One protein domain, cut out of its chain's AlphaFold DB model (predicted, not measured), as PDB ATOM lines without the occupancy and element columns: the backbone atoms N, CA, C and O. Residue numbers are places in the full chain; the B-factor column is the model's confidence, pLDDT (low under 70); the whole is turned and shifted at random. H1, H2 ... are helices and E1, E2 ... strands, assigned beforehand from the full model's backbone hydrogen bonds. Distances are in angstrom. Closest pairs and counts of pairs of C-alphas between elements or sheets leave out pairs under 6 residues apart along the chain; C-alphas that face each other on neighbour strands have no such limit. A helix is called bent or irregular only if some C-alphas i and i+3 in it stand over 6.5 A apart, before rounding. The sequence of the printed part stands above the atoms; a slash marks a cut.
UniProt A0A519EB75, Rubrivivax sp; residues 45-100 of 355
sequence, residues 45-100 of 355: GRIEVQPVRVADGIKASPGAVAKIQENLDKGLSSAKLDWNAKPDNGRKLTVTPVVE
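Overview. This is residues 45 to 100 of the 355 residues of a protein of Rubrivivax sp (UniProt A0A519EB75). One long, kinked helix, H1, runs back beside a narrow ribbon of two short parallel strands, E1 and E2, with its later part near E1. The printed part has 56 residues, with E1, H1 and E2 in that order, mixed in class. It is loose, radius of gyration of the C-alphas 13.5 A, and spans 41 by 21 by 12 A.

Arrangement. E1, residues 46 to 49, and E2, residues 92 to 95, are parallel neighbours at 18 degrees, with N 48 and O 93 2.9 A apart. Between them comes H1, residues 62 to 83, in a strand-helix-strand unit, two parallel neighbour strands joined through a helix. The closest C-alphas of E1 and H1, those of Ile 47 and Trp 83, are 6.4 A apart. In H1, 15 of 18 O i to N i+4 pairs are within hydrogen-bond range.

Along the chain. E1 begins at C-alpha 46 (31.435, -4.324, -2.555) and is 10.1 A long. H1, 29.2 A, is irregular, C-alphas 75 and 78 being 7.6 A apart, with a kink of 51 degrees near residue 76. E2, 9.8 A, ends at C-alpha 95 (38.373, -12.674, -3.072).

Size, cuts and confidence. The C-alphas farthest apart, of Lys 59 and Pro 87, are 41.0 A apart. The printed part has no cut. The link from E1 to H1 is long, 12 residues. Mean pLDDT of the printed part is 75.4; 16 residues, among them 56 to 60, are under 70.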
ATOM      1  N   GLY A  45      32.131  -1.739   0.635       81.56
ATOM      2  CA  GLY A  45      30.798  -1.576   0.054       81.56
ATOM      3  C   GLY A  45      30.505  -2.615  -1.021       81.56
ATOM      4  O   GLY A  45      29.340  -2.877  -1.318       81.56
ATOM      5  N   ARG A  46      31.550  -3.223  -1.596       87.81
ATOM      6  CA  ARG A  46      31.435  -4.324  -2.555       87.81
ATOM      7  C   ARG A  46      32.384  -5.458  -2.212       87.81
ATOM      8  O   ARG A  46      33.560  -5.226  -1.944       87.81
ATOM      9  N   ILE A  47      31.887  -6.686  -2.291       85.12
ATOM     10  CA  ILE A  47      32.680  -7.907  -2.167       85.12
ATOM     11  C   ILE A  47      32.441  -8.749  -3.418       85.12
ATOM     12  O   ILE A  47      31.323  -9.197  -3.681       85.12
ATOM     13  N   GLU A  48      33.501  -8.954  -4.193       84.12
ATOM     14  CA  GLU A  48      33.495  -9.771  -5.402       84.12
ATOM     15  C   GLU A  48      34.320 -11.035  -5.180       84.12
ATOM     16  O   GLU A  48      35.448 -10.978  -4.700       84.12
ATOM     17  N   VAL A  49      33.767 -12.180  -5.574       82.62
ATOM     18  CA  VAL A  49      34.482 -13.458  -5.563       82.62
ATOM     19  C   VAL A  49      34.801 -13.827  -7.002       82.62
ATOM     20  O   VAL A  49      33.887 -14.009  -7.807       82.62
ATOM     21  N   GLN A  50      36.087 -13.915  -7.320       83.12
ATOM     22  CA  GLN A  50      36.565 -14.293  -8.644       83.12
ATOM     23  C   GLN A  50      36.354 -15.789  -8.921       83.12
ATOM     24  O   GLN A  50      36.164 -16.573  -7.985       83.12
ATOM     25  N   PRO A  51      36.410 -16.210 -10.197       85.62
ATOM     26  CA  PRO A  51      36.433 -17.622 -10.540       85.62
ATOM     27  C   PRO A  51      37.599 -18.362  -9.880       85.62
ATOM     28  O   PRO A  51      38.680 -17.809  -9.670       85.62
ATOM     29  N   VAL A  52      37.372 -19.637  -9.592       79.12
ATOM     30  CA  VAL A  52      38.346 -20.554  -9.004       79.12
ATOM     31  C   VAL A  52      39.554 -20.683  -9.917       79.12
ATOM     32  O   VAL A  52      39.443 -21.094 -11.073       79.12
ATOM     33  N   ARG A  53      40.727 -20.372  -9.365       78.75
ATOM     34  CA  ARG A  53      42.020 -20.574 -10.014       78.75
ATOM     35  C   ARG A  53      42.682 -21.839  -9.481       78.75
ATOM     36  O   ARG A  53      42.581 -22.160  -8.304       78.75
ATOM     37  N   VAL A  54      43.401 -22.546 -10.341       72.00
ATOM     38  CA  VAL A  54      44.289 -23.643  -9.938       72.00
ATOM     39  C   VAL A  54      45.700 -23.084  -9.774       72.00
ATOM     40  O   VAL A  54      46.149 -22.315 -10.627       72.00
ATOM     41  N   ALA A  55      46.367 -23.418  -8.668       70.81
ATOM     42  CA  ALA A  55      47.738 -22.996  -8.413       70.81
ATOM     43  C   ALA A  55      48.703 -23.580  -9.454       70.81
ATOM     44  O   ALA A  55      48.478 -24.656 -10.020       70.81
ATOM     45  N   ASP A  56      49.794 -22.862  -9.696       69.06
ATOM     46  CA  ASP A  56      50.775 -23.248 -10.700       69.06
ATOM     47  C   ASP A  56      51.411 -24.606 -10.324       69.06
ATOM     48  O   ASP A  56      51.749 -24.863  -9.170       69.06
ATOM     49  N   GLY A  57      51.538 -25.512 -11.300       66.00
ATOM     50  CA  GLY A  57      52.089 -26.861 -11.090       66.00
ATOM     51  C   GLY A  57      51.078 -27.940 -10.673       66.00
ATOM     52  O   GLY A  57      51.442 -29.117 -10.632       66.00
ATOM     53  N   ILE A  58      49.806 -27.596 -10.436       60.19
ATOM     54  CA  ILE A  58      48.756 -28.573 -10.112       60.19
ATOM     55  C   ILE A  58      48.066 -29.083 -11.382       60.19
ATOM     56  O   ILE A  58      47.480 -28.324 -12.154       60.19
ATOM     57  N   LYS A  59      48.086 -30.407 -11.587       62.31
ATOM     58  CA  LYS A  59      47.306 -31.060 -12.648       62.31
ATOM     59  C   LYS A  59      45.846 -31.171 -12.205       62.31
ATOM     60  O   LYS A  59      45.515 -32.031 -11.397       62.31
ATOM     61  N   ALA A  60      44.982 -30.322 -12.753       63.75
ATOM     62  CA  ALA A  60      43.542 -30.344 -12.511       63.75
ATOM     63  C   ALA A  60      42.769 -30.671 -13.795       63.75
ATOM     64  O   ALA A  60      43.159 -30.256 -14.886       63.75
ATOM     65  N   SER A  61      41.656 -31.401 -13.681       71.25
ATOM     66  CA  SER A  61      40.778 -31.657 -14.822       71.25
ATOM     67  C   SER A  61      39.787 -30.494 -14.976       71.25
ATOM     68  O   SER A  61      39.250 -30.024 -13.969       71.25
ATOM     69  N   PRO A  62      39.487 -30.030 -16.205       70.75
ATOM     70  CA  PRO A  62      38.534 -28.935 -16.412       70.75
ATOM     71  C   PRO A  62      37.157 -29.206 -15.788       70.75
ATOM     72  O   PRO A  62      36.554 -28.311 -15.202       70.75
ATOM     73  N   GLY A  63      36.686 -30.458 -15.843       64.94
ATOM     74  CA  GLY A  63      35.424 -30.871 -15.222       64.94
ATOM     75  C   GLY A  63      35.450 -30.827 -13.691       64.94
ATOM     76  O   GLY A  63      34.457 -30.444 -13.077       64.94
ATOM     77  N   ALA A  64      36.588 -31.156 -13.068       61.12
ATOM     78  CA  ALA A  64      36.762 -30.998 -11.628       61.12
ATOM     79  C   ALA A  64      36.692 -29.519 -11.243       61.12
ATOM     80  O   ALA A  64      35.870 -29.161 -10.409       61.12
ATOM     81  N   VAL A  65      37.464 -28.651 -11.901       68.56
ATOM     82  CA  VAL A  65      37.459 -27.201 -11.630       68.56
ATOM     83  C   VAL A  65      36.067 -26.595 -11.833       68.56
ATOM     84  O   VAL A  65      35.604 -25.834 -10.985       68.56
ATOM     85  N   ALA A  66      35.350 -26.993 -12.886       71.56
ATOM     86  CA  ALA A  66      33.971 -26.562 -13.114       71.56
ATOM     87  C   ALA A  66      33.030 -26.984 -11.974       71.56
ATOM     88  O   ALA A  66      32.176 -26.204 -11.554       71.56
ATOM     89  N   LYS A  67      33.208 -28.191 -11.421       66.69
ATOM     90  CA  LYS A  67      32.402 -28.657 -10.286       66.69
ATOM     91  C   LYS A  67      32.710 -27.899  -8.997       66.69
ATOM     92  O   LYS A  67      31.802 -27.620  -8.217       66.69
ATOM     93  N   ILE A  68      33.978 -27.548  -8.786       67.75
ATOM     94  CA  ILE A  68      34.407 -26.692  -7.674       67.75
ATOM     95  C   ILE A  68      33.745 -25.322  -7.784       67.75
ATOM     96  O   ILE A  68      33.159 -24.853  -6.811       67.75
ATOM     97  N   GLN A  69      33.796 -24.722  -8.974       79.50
ATOM     98  CA  GLN A  69      33.157 -23.441  -9.254       79.50
ATOM     99  C   GLN A  69      31.651 -23.498  -8.970       79.50
ATOM    100  O   GLN A  69      31.136 -22.659  -8.239       79.50
ATOM    101  N   GLU A  70      30.959 -24.529  -9.466       71.50
ATOM    102  CA  GLU A  70      29.522 -24.722  -9.236       71.50
ATOM    103  C   GLU A  70      29.183 -24.801  -7.738       71.50
ATOM    104  O   GLU A  70      28.228 -24.176  -7.274       71.50
ATOM    105  N   ASN A  71      29.961 -25.563  -6.965       68.38
ATOM    106  CA  ASN A  71      29.740 -25.709  -5.528       68.38
ATOM    107  C   ASN A  71      30.017 -24.405  -4.770       68.38
ATOM    108  O   ASN A  71      29.255 -24.056  -3.868       68.38
ATOM    109  N   LEU A  72      31.075 -23.681  -5.147       74.25
ATOM    110  CA  LEU A  72      31.409 -22.385  -4.565       74.25
ATOM    111  C   LEU A  72      30.294 -21.364  -4.820       74.25
ATOM    112  O   LEU A  72      29.848 -20.692  -3.892       74.25
ATOM    113  N   ASP A  73      29.801 -21.278  -6.055       76.75
ATOM    114  CA  ASP A  73      28.732 -20.346  -6.410       76.75
ATOM    115  C   ASP A  73      27.423 -20.667  -5.691       76.75
ATOM    116  O   ASP A  73      26.761 -19.756  -5.194       76.75
ATOM    117  N   LYS A  74      27.075 -21.953  -5.559       69.06
ATOM    118  CA  LYS A  74      25.915 -22.375  -4.763       69.06
ATOM    119  C   LYS A  74      26.069 -21.989  -3.294       69.06
ATOM    120  O   LYS A  74      25.156 -21.377  -2.741       69.06
ATOM    121  N   GLY A  75      27.211 -22.310  -2.683       63.16
ATOM    122  CA  GLY A  75      27.470 -22.053  -1.264       63.16
ATOM    123  C   GLY A  75      27.507 -20.567  -0.900       63.16
ATOM    124  O   GLY A  75      27.113 -20.201   0.202       63.16
ATOM    125  N   LEU A  76      27.932 -19.709  -1.832       77.81
ATOM    126  CA  LEU A  76      28.042 -18.263  -1.618       77.81
ATOM    127  C   LEU A  76      26.855 -17.458  -2.160       77.81
ATOM    128  O   LEU A  76      26.857 -16.236  -2.042       77.81
ATOM    129  N   SER A  77      25.861 -18.100  -2.772       73.94
ATOM    130  CA  SER A  77      24.759 -17.411  -3.458       73.94
ATOM    131  C   SER A  77      23.999 -16.425  -2.561       73.94
ATOM    132  O   SER A  77      23.829 -15.269  -2.945       73.94
ATOM    133  N   SER A  78      23.606 -16.838  -1.353       65.38
ATOM    134  CA  SER A  78      22.958 -15.963  -0.364       65.38
ATOM    135  C   SER A  78      23.928 -14.929   0.209       65.38
ATOM    136  O   SER A  78      23.626 -13.741   0.231       65.38
ATOM    137  N   ALA A  79      25.135 -15.360   0.582       72.12
ATOM    138  CA  ALA A  79      26.142 -14.489   1.178       72.12
ATOM    139  C   ALA A  79      26.546 -13.334   0.242       72.12
ATOM    140  O   ALA A  79      26.662 -12.197   0.686       72.12
ATOM    141  N   LYS A  80      26.679 -13.588  -1.069       76.00
ATOM    142  CA  LYS A  80      26.963 -12.558  -2.084       76.00
ATOM    143  C   LYS A  80      25.876 -11.480  -2.138       76.00
ATOM    144  O   LYS A  80      26.208 -10.324  -2.401       76.00
ATOM    145  N   LEU A  81      24.610 -11.841  -1.908       75.69
ATOM    146  CA  LEU A  81      23.508 -10.879  -1.842       75.69
ATOM    147  C   LEU A  81      23.616 -10.033  -0.572       75.69
ATOM    148  O   LEU A  81      23.590  -8.809  -0.657       75.69
ATOM    149  N   ASP A  82      23.827 -10.674   0.576       75.44
ATOM    150  CA  ASP A  82      23.901  -9.998   1.875       75.44
ATOM    151  C   ASP A  82      25.102  -9.044   1.968       75.44
ATOM    152  O   ASP A  82      24.969  -7.897   2.401       75.44
ATOM    153  N   TRP A  83      26.277  -9.483   1.506       81.38
ATOM    154  CA  TRP A  83      27.507  -8.685   1.488       81.38
ATOM    155  C   TRP A  83      27.373  -7.406   0.664       81.38
ATOM    156  O   TRP A  83      27.953  -6.381   1.013       81.38
ATOM    157  N   ASN A  84      26.600  -7.465  -0.422       84.25
ATOM    158  CA  ASN A  84      26.461  -6.375  -1.383       84.25
ATOM    159  C   ASN A  84      25.121  -5.628  -1.261       84.25
ATOM    160  O   ASN A  84      24.831  -4.766  -2.088       84.25
ATOM    161  N   ALA A  85      24.316  -5.921  -0.233       84.56
ATOM    162  CA  ALA A  85      23.015  -5.287  -0.017       84.56
ATOM    163  C   ALA A  85      23.123  -3.802   0.382       84.56
ATOM    164  O   ALA A  85      22.196  -3.024   0.156       84.56
ATOM    165  N   LYS A  86      24.247  -3.395   0.985       78.75
ATOM    166  CA  LYS A  86      24.488  -2.005   1.398       78.75
ATOM    167  C   LYS A  86      24.822  -1.105   0.194       78.75
ATOM    168  O   LYS A  86      25.314  -1.595  -0.830       78.75
ATOM    169  N   PRO A  87      24.594   0.219   0.301       83.50
ATOM    170  CA  PRO A  87      25.051   1.175  -0.701       83.50
ATOM    171  C   PRO A  87      26.553   1.044  -0.950       83.50
ATOM    172  O   PRO A  87      27.326   0.792  -0.024       83.50
ATOM    173  N   ASP A  88      26.953   1.213  -2.206       88.88
ATOM    174  CA  ASP A  88      28.366   1.211  -2.564       88.88
ATOM    175  C   ASP A  88      29.074   2.369  -1.855       88.88
ATOM    176  O   ASP A  88      28.638   3.514  -1.955       88.88
ATOM    177  N   ASN A  89      30.159   2.074  -1.145       88.12
ATOM    178  CA  ASN A  89      30.993   3.084  -0.494       88.12
ATOM    179  C   ASN A  89      32.284   3.364  -1.288       88.12
ATOM    180  O   ASN A  89      33.191   4.015  -0.773       88.12
ATOM    181  N   GLY A  90      32.396   2.832  -2.512       89.81
ATOM    182  CA  GLY A  90      33.568   2.955  -3.380       89.81
ATOM    183  C   GLY A  90      34.724   2.019  -3.015       89.81
ATOM    184  O   GLY A  90      35.714   1.966  -3.743       89.81
ATOM    185  N   ARG A  91      34.622   1.259  -1.916       86.19
ATOM    186  CA  ARG A  91      35.635   0.287  -1.490       86.19
ATOM    187  C   ARG A  91      35.211  -1.122  -1.876       86.19
ATOM    188  O   ARG A  91      34.147  -1.597  -1.474       86.19
ATOM    189  N   LYS A  92      36.088  -1.809  -2.606       88.06
ATOM    190  CA  LYS A  92      35.858  -3.159  -3.118       88.06
ATOM    191  C   LYS A  92      36.882  -4.143  -2.557       88.06
ATOM    192  O   LYS A  92      38.080  -3.900  -2.659       88.06
ATOM    193  N   LEU A  93      36.401  -5.258  -2.012       81.62
ATOM    194  CA  LEU A  93      37.209  -6.426  -1.670       81.62
ATOM    195  C   LEU A  93      37.066  -7.476  -2.774       81.62
ATOM    196  O   LEU A  93      35.953  -7.864  -3.127       81.62
ATOM    197  N   THR A  94      38.195  -7.955  -3.286       81.50
ATOM    198  CA  THR A  94      38.242  -9.041  -4.266       81.50
ATOM    199  C   THR A  94      38.777 -10.292  -3.587       81.50
ATOM    200  O   THR A  94      39.888 -10.287  -3.062       81.50
ATOM    201  N   VAL A  95      37.996 -11.366  -3.609       77.81
ATOM    202  CA  VAL A  95      38.373 -12.674  -3.072       77.81
ATOM    203  C   VAL A  95      38.697 -13.599  -4.238       77.81
ATOM    204  O   VAL A  95      37.838 -13.851  -5.083       77.81
ATOM    205  N   THR A  96      39.919 -14.123  -4.280       76.94
ATOM    206  CA  THR A  96      40.354 -15.071  -5.313       76.94
ATOM    207  C   THR A  96      40.475 -16.471  -4.708       76.94
ATOM    208  O   THR A  96      41.403 -16.720  -3.942       76.94
ATOM    209  N   PRO A  97      39.555 -17.396  -5.025       74.94
ATOM    210  CA  PRO A  97      39.654 -18.774  -4.570       74.94
ATOM    211  C   PRO A  97      40.740 -19.512  -5.362       74.94
ATOM    212  O   PRO A  97      40.728 -19.502  -6.594       74.94
ATOM    213  N   VAL A  98      41.662 -20.172  -4.655       71.06
ATOM    214  CA  VAL A  98      42.774 -20.923  -5.259       71.06
ATOM    215  C   VAL A  98      42.733 -22.387  -4.822       71.06
ATOM    216  O   VAL A  98      42.571 -22.694  -3.644       71.06
ATOM    217  N   VAL A  99      42.881 -23.302  -5.781       68.50
ATOM    218  CA  VAL A  99      43.035 -24.742  -5.550       68.50
ATOM    219  C   VAL A  99      44.514 -25.087  -5.585       68.50
ATOM    220  O   VAL A  99      45.140 -25.057  -6.644       68.50
ATOM    221  N   GLU A 100      45.060 -25.438  -4.427       60.94
ATOM    222  CA  GLU A 100      46.493 -25.709  -4.260       60.94
ATOM    223  C   GLU A 100      46.834 -27.202  -4.255       60.94
ATOM    224  O   GLU A 100      47.990 -27.569  -4.432       60.94
TER     225      GLU A 100